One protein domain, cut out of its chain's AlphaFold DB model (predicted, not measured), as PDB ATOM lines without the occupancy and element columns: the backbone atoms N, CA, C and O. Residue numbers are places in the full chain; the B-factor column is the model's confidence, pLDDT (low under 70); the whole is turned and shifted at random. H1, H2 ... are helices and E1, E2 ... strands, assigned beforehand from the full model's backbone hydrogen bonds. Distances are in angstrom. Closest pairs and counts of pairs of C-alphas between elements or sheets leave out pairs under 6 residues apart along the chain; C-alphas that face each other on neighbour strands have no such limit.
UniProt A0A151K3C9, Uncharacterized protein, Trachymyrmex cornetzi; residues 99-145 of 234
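What this domain is: This is residues 99 to 145 of the 234 residues of an uncharacterized protein of Trachymyrmex cornetzi (UniProt A0A151K3C9). A small twisted sheet of four short strands has one long helix, H1, packed along one face, with no named helix on the other face. H1 covers mainly the E1 and E2 part of the sheet, while E4 forms the edge away from it. The printed part has 47 residues, with one named helix and four named strands in the order H1, E1, E2, E3, E4; the sheet runs E1, E2, E3, E4, all antiparallel. The class is mixed, helices and strands, and the whole is compact, with a radius of gyration of the C-alphas of 9.9 A and spans of 29 by 20 by 15 A.

Where its parts are: E1 is residues 120 to 123, 10.2 A long, and E2 is residues 126 to 129, also 10.2 A. E3, residues 132 to 136, is 13.6 A long, and E4, residues 142 to 144, is 6.4 A, ending at C-alpha 144 (15.465, -19.643, -34.426). H1, residues 99 to 115, is 24.3 A long and begins at C-alpha 99 (31.539, -22.767, -24.637).

How they stand to each other: The strands form a meander, each the antiparallel neighbour of the one before, in three hairpins. N 121 and O 128 of E1 and E2 are 2.9 A apart, N 134 and O 127 of E3 and E2 2.8 A, and N 135 and O 143 of E3 and E4 3.4 A, each within hydrogen-bond range. The edge strands E1 and E4 are apart. From edge to edge the strands' lines turn by 68 degrees. H1 is on the sheet at a height over the sheet of 8.5 A, and the two form two layers, a helix on one face of a sheet. It lies over E2 and only just over E1, on which 3 of its C-alphas fall, and runs along the strands, at 4 degrees to E2 on the local plane. Its closest C-alphas to E1 are those of Ala 110 and Val 120, 6.0 A apart. In H1 every O i to N i+4 pair is within hydrogen-bond range.

The domain as a whole: The C-alphas farthest apart, of Gly 117 and Glu 139, are 29.4 A apart. The printed part has no cut, and its four links are tight. Mean pLDDT of the printed part is 79.8; residues 138 to 145 are under 70.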
ATOM      1  N   GLU A  99      32.524 -23.698 -25.194       80.62
ATOM      2  CA  GLU A  99      31.539 -22.767 -24.637       80.62
ATOM      3  C   GLU A  99      31.953 -21.314 -24.821       80.62
ATOM      4  O   GLU A  99      31.126 -20.475 -25.179       80.62
ATOM      5  N   ARG A 100      33.238 -21.023 -24.625       80.12
ATOM      6  CA  ARG A 100      33.810 -19.694 -24.823       80.12
ATOM      7  C   ARG A 100      33.725 -19.256 -26.279       80.12
ATOM      8  O   ARG A 100      33.347 -18.112 -26.528       80.12
ATOM      9  N   ASP A 101      34.051 -20.142 -27.216       83.62
ATOM     10  CA  ASP A 101      33.986 -19.857 -28.650       83.62
ATOM     11  C   ASP A 101      32.536 -19.615 -29.091       83.62
ATOM     12  O   ASP A 101      32.240 -18.572 -29.677       83.62
ATOM     13  N   ARG A 102      31.595 -20.459 -28.649       83.88
ATOM     14  CA  ARG A 102      30.154 -20.239 -28.854       83.88
ATOM     15  C   ARG A 102      29.681 -18.902 -28.277       83.88
ATOM     16  O   ARG A 102      28.959 -18.147 -28.922       83.88
ATOM     17  N   GLN A 103      30.098 -18.566 -27.055       85.12
ATOM     18  CA  GLN A 103      29.718 -17.302 -26.421       85.12
ATOM     19  C   GLN A 103      30.341 -16.089 -27.132       85.12
ATOM     20  O   GLN A 103      29.736 -15.015 -27.151       85.12
ATOM     21  N   ARG A 104      31.535 -16.237 -27.725       84.31
ATOM     22  CA  ARG A 104      32.174 -15.212 -28.566       84.31
ATOM     23  C   ARG A 104      31.357 -14.967 -29.834       84.31
ATOM     24  O   ARG A 104      31.125 -13.809 -30.170       84.31
ATOM     25  N   GLU A 105      30.880 -16.020 -30.490       88.50
ATOM     26  CA  GLU A 105      30.007 -15.905 -31.665       88.50
ATOM     27  C   GLU A 105      28.695 -15.194 -31.339       88.50
ATOM     28  O   GLU A 105      28.346 -14.229 -32.016       88.50
ATOM     29  N   ILE A 106      28.018 -15.583 -30.251       87.69
ATOM     30  CA  ILE A 106      26.778 -14.922 -29.809       87.69
ATOM     31  C   ILE A 106      27.029 -13.436 -29.527       87.69
ATOM     32  O   ILE A 106      26.217 -12.588 -29.888       87.69
ATOM     33  N   ARG A 107      28.158 -13.085 -28.898       86.94
ATOM     34  CA  ARG A 107      28.517 -11.679 -28.642       86.94
ATOM     35  C   ARG A 107      28.795 -10.907 -29.933       86.94
ATOM     36  O   ARG A 107      28.380  -9.754 -30.024       86.94
ATOM     37  N   ARG A 108      29.456 -11.523 -30.922       89.69
ATOM     38  CA  ARG A 108      29.695 -10.918 -32.244       89.69
ATOM     39  C   ARG A 108      28.377 -10.668 -32.975       89.69
ATOM     40  O   ARG A 108      28.139  -9.550 -33.415       89.69
ATOM     41  N   TRP A 109      27.502 -11.672 -33.027       91.81
ATOM     42  CA  TRP A 109      26.147 -11.536 -33.565       91.81
ATOM     43  C   TRP A 109      25.373 -10.418 -32.855       91.81
ATOM     44  O   TRP A 109      24.837  -9.527 -33.506       91.81
ATOM     45  N   ALA A 110      25.387 -10.401 -31.520       88.25
ATOM     46  CA  ALA A 110      24.666  -9.401 -30.744       88.25
ATOM     47  C   ALA A 110      25.178  -7.975 -30.967       88.25
ATOM     48  O   ALA A 110      24.380  -7.043 -30.932       88.25
ATOM     49  N   LYS A 111      26.489  -7.797 -31.182       91.62
ATOM     50  CA  LYS A 111      27.063  -6.504 -31.564       91.62
ATOM     51  C   LYS A 111      26.519  -6.067 -32.926       91.62
ATOM     52  O   LYS A 111      25.885  -5.025 -32.998       91.62
ATOM     53  N   ASN A 112      26.659  -6.915 -33.947       93.44
ATOM     54  CA  ASN A 112      26.201  -6.615 -35.305       93.44
ATOM     55  C   ASN A 112      24.706  -6.256 -35.359       93.44
ATOM     56  O   ASN A 112      24.312  -5.366 -36.101       93.44
ATOM     57  N   GLU A 113      23.861  -6.937 -34.582       91.81
ATOM     58  CA  GLU A 113      22.424  -6.642 -34.539       91.81
ATOM     59  C   GLU A 113      22.100  -5.351 -33.765       91.81
ATOM     60  O   GLU A 113      21.202  -4.608 -34.162       91.81
ATOM     61  N   ARG A 114      22.844  -5.028 -32.699       91.00
ATOM     62  CA  ARG A 114      22.701  -3.736 -31.999       91.00
ATOM     63  C   ARG A 114      23.145  -2.562 -32.861       91.00
ATOM     64  O   ARG A 114      22.477  -1.535 -32.831       91.00
ATOM     65  N   ASP A 115      24.201  -2.733 -33.651       94.25
ATOM     66  CA  ASP A 115      24.688  -1.713 -34.590       94.25
ATOM     67  C   ASP A 115      23.626  -1.396 -35.669       94.25
ATOM     68  O   ASP A 115      23.568  -0.285 -36.184       94.25
ATOM     69  N   LYS A 116      22.704  -2.333 -35.939       94.81
ATOM     70  CA  LYS A 116      21.504  -2.138 -36.781       94.81
ATOM     71  C   LYS A 116      20.295  -1.559 -36.020       94.81
ATOM     72  O   LYS A 116      19.167  -1.634 -36.508       94.81
ATOM     73  N   GLY A 117      20.484  -1.071 -34.795       93.25
ATOM     74  CA  GLY A 117      19.425  -0.518 -33.944       93.25
ATOM     75  C   GLY A 117      18.483  -1.556 -33.321       93.25
ATOM     76  O   GLY A 117      17.413  -1.196 -32.829       93.25
ATOM     77  N   LYS A 118      18.821  -2.855 -33.342       92.50
ATOM     78  CA  LYS A 118      17.956  -3.903 -32.774       92.50
ATOM     79  C   LYS A 118      18.168  -4.064 -31.268       92.50
ATOM     80  O   LYS A 118      19.273  -3.918 -30.743       92.50
ATOM     81  N   SER A 119      17.107  -4.455 -30.560       89.38
ATOM     82  CA  SER A 119      17.181  -4.761 -29.130       89.38
ATOM     83  C   SER A 119      17.686  -6.186 -28.923       89.38
ATOM     84  O   SER A 119      16.993  -7.149 -29.262       89.38
ATOM     85  N   VAL A 120      18.894  -6.330 -28.363       86.06
ATOM     86  CA  VAL A 120      19.538  -7.641 -28.181       86.06
ATOM     87  C   VAL A 120      19.927  -7.908 -26.732       86.06
ATOM     88  O   VAL A 120      20.689  -7.142 -26.130       86.06
ATOM     89  N   LYS A 121      19.505  -9.056 -26.194       84.00
ATOM     90  CA  LYS A 121      20.007  -9.617 -24.927       84.00
ATOM     91  C   LYS A 121      20.828 -10.876 -25.201       84.00
ATOM     92  O   LYS A 121      20.547 -11.612 -26.138       84.00
ATOM     93  N   VAL A 122      21.835 -11.134 -24.373       80.31
ATOM     94  CA  VAL A 122      22.719 -12.303 -24.497       80.31
ATOM     95  C   VAL A 122      22.673 -13.093 -23.199       80.31
ATOM     96  O   VAL A 122      22.784 -12.513 -22.120       80.31
ATOM     97  N   GLY A 123      22.519 -14.408 -23.311       78.62
ATOM     98  CA  GLY A 123      22.620 -15.367 -22.215       78.62
ATOM     99  C   GLY A 123      23.643 -16.448 -22.550       78.62
ATOM    100  O   GLY A 123      24.267 -16.425 -23.612       78.62
ATOM    101  N   PHE A 124      23.828 -17.408 -21.649       80.94
ATOM    102  CA  PHE A 124      24.718 -18.536 -21.907       80.94
ATOM    103  C   PHE A 124      24.152 -19.435 -23.017       80.94
ATOM    104  O   PHE A 124      23.048 -19.972 -22.882       80.94
ATOM    105  N   GLY A 125      24.894 -19.562 -24.125       81.75
ATOM    106  CA  GLY A 125      24.510 -20.381 -25.285       81.75
ATOM    107  C   GLY A 125      23.286 -19.889 -26.071       81.75
ATOM    108  O   GLY A 125      22.789 -20.613 -26.931       81.75
ATOM    109  N   ARG A 126      22.784 -18.681 -25.786       87.12
ATOM    110  CA  ARG A 126      21.552 -18.151 -26.380       87.12
ATOM    111  C   ARG A 126      21.533 -16.626 -26.471       87.12
ATOM    112  O   ARG A 126      22.252 -15.941 -25.742       87.12
ATOM    113  N   GLY A 127      20.655 -16.096 -27.312       84.38
ATOM    114  CA  GLY A 127      20.410 -14.666 -27.471       84.38
ATOM    115  C   GLY A 127      18.928 -14.353 -27.637       84.38
ATOM    116  O   GLY A 127      18.144 -15.228 -27.989       84.38
ATOM    117  N   TRP A 128      18.542 -13.105 -27.388       89.75
ATOM    118  CA  TRP A 128      17.201 -12.605 -27.675       89.75
ATOM    119  C   TRP A 128      17.290 -11.394 -28.585       89.75
ATOM    120  O   TRP A 128      17.923 -10.421 -28.191       89.75
ATOM    121  N   LEU A 129      16.638 -11.440 -29.742       87.44
ATOM    122  CA  LEU A 129      16.546 -10.340 -30.703       87.44
ATOM    123  C   LEU A 129      15.093  -9.878 -30.764       87.44
ATOM    124  O   LEU A 129      14.212 -10.662 -31.110       87.44
ATOM    125  N   ASN A 130      14.829  -8.630 -30.377       87.75
ATOM    126  CA  ASN A 130      13.479  -8.055 -30.324       87.75
ATOM    127  C   ASN A 130      12.459  -8.964 -29.601       87.75
ATOM    128  O   ASN A 130      11.313  -9.098 -30.013       87.75
ATOM    129  N   GLY A 131      12.901  -9.632 -28.529       85.56
ATOM    130  CA  GLY A 131      12.076 -10.538 -27.721       85.56
ATOM    131  C   GLY A 131      12.040 -12.002 -28.179       85.56
ATOM    132  O   GLY A 131      11.645 -12.850 -27.380       85.56
ATOM    133  N   LYS A 132      12.510 -12.331 -29.390       84.31
ATOM    134  CA  LYS A 132      12.609 -13.716 -29.888       84.31
ATOM    135  C   LYS A 132      13.891 -14.397 -29.419       84.31
ATOM    136  O   LYS A 132      14.958 -13.800 -29.526       84.31
ATOM    137  N   GLU A 133      13.795 -15.628 -28.916       87.19
ATOM    138  CA  GLU A 133      14.935 -16.413 -28.415       87.19
ATOM    139  C   GLU A 133      15.602 -17.234 -29.532       87.19
ATOM    140  O   GLU A 133      14.942 -17.943 -30.290       87.19
ATOM    141  N   TYR A 134      16.929 -17.183 -29.578       83.12
ATOM    142  CA  TYR A 134      17.789 -17.930 -30.491       83.12
ATOM    143  C   TYR A 134      18.782 -18.757 -29.669       83.12
ATOM    144  O   TYR A 134      19.380 -18.247 -28.718       83.12
ATOM    145  N   GLU A 135      18.970 -20.028 -30.020       82.50
ATOM    146  CA  GLU A 135      19.863 -20.953 -29.310       82.50
ATOM    147  C   GLU A 135      20.980 -21.447 -30.238       82.50
ATOM    148  O   GLU A 135      20.722 -21.881 -31.363       82.50
ATOM    149  N   TRP A 136      22.223 -21.409 -29.749       78.19
ATOM    150  CA  TRP A 136      23.396 -21.903 -30.469       78.19
ATOM    151  C   TRP A 136      23.679 -23.329 -30.006       78.19
ATOM    152  O   TRP A 136      24.153 -23.549 -28.888       78.19
ATOM    153  N   LYS A 137      23.388 -24.313 -30.860       75.06
ATOM    154  CA  LYS A 137      23.741 -25.716 -30.605       75.06
ATOM    155  C   LYS A 137      25.154 -25.978 -31.117       75.06
ATOM    156  O   LYS A 137      25.527 -25.495 -32.179       75.06
ATOM    157  N   SER A 138      25.936 -26.743 -30.358       54.53
ATOM    158  CA  SER A 138      27.380 -26.950 -30.558       54.53
ATOM    159  C   SER A 138      27.794 -27.561 -31.899       54.53
ATOM    160  O   SER A 138      28.981 -27.538 -32.195       54.53
ATOM    161  N   GLU A 139      26.864 -28.095 -32.694       45.72
ATOM    162  CA  GLU A 139      27.201 -28.831 -33.919       45.72
ATOM    163  C   GLU A 139      26.608 -28.254 -35.209       45.72
ATOM    164  O   GLU A 139      27.112 -28.589 -36.274       45.72
ATOM    165  N   ARG A 140      25.584 -27.385 -35.183       38.53
ATOM    166  CA  ARG A 140      24.987 -26.818 -36.411       38.53
ATOM    167  C   ARG A 140      24.248 -25.512 -36.126       38.53
ATOM    168  O   ARG A 140      23.176 -25.564 -35.530       38.53
ATOM    169  N   GLY A 141      24.801 -24.400 -36.615       52.03
ATOM    170  CA  GLY A 141      24.097 -23.146 -36.924       52.03
ATOM    171  C   GLY A 141      23.262 -22.481 -35.820       52.03
ATOM    172  O   GLY A 141      23.077 -22.976 -34.708       52.03
ATOM    173  N   VAL A 142      22.740 -21.300 -36.149       46.50
ATOM    174  CA  VAL A 142      21.733 -20.606 -35.338       46.50
ATOM    175  C   VAL A 142      20.384 -21.252 -35.628       46.50
ATOM    176  O   VAL A 142      19.950 -21.248 -36.774       46.50
ATOM    177  N   ASN A 143      19.701 -21.779 -34.612       53.81
ATOM    178  CA  ASN A 143      18.302 -22.174 -34.763       53.81
ATOM    179  C   ASN A 143      17.416 -21.101 -34.122       53.81
ATOM    180  O   ASN A 143      17.477 -20.884 -32.907       53.81
ATOM    181  N   GLU A 144      16.595 -20.426 -34.934       46.34
ATOM    182  CA  GLU A 144      15.465 -19.643 -34.426       46.34
ATOM    183  C   GLU A 144      14.506 -20.620 -33.743       46.34
ATOM    184  O   GLU A 144      13.979 -21.538 -34.376       46.34
ATOM    185  N   LYS A 145      14.271 -20.457 -32.436       46.94
ATOM    186  CA  LYS A 145      13.139 -21.148 -31.823       46.94
ATOM    187  C   LYS A 145      11.889 -20.440 -32.321       46.94
ATOM    188  O   LYS A 145      11.693 -19.270 -31.997       46.94
TER     189      LYS A 145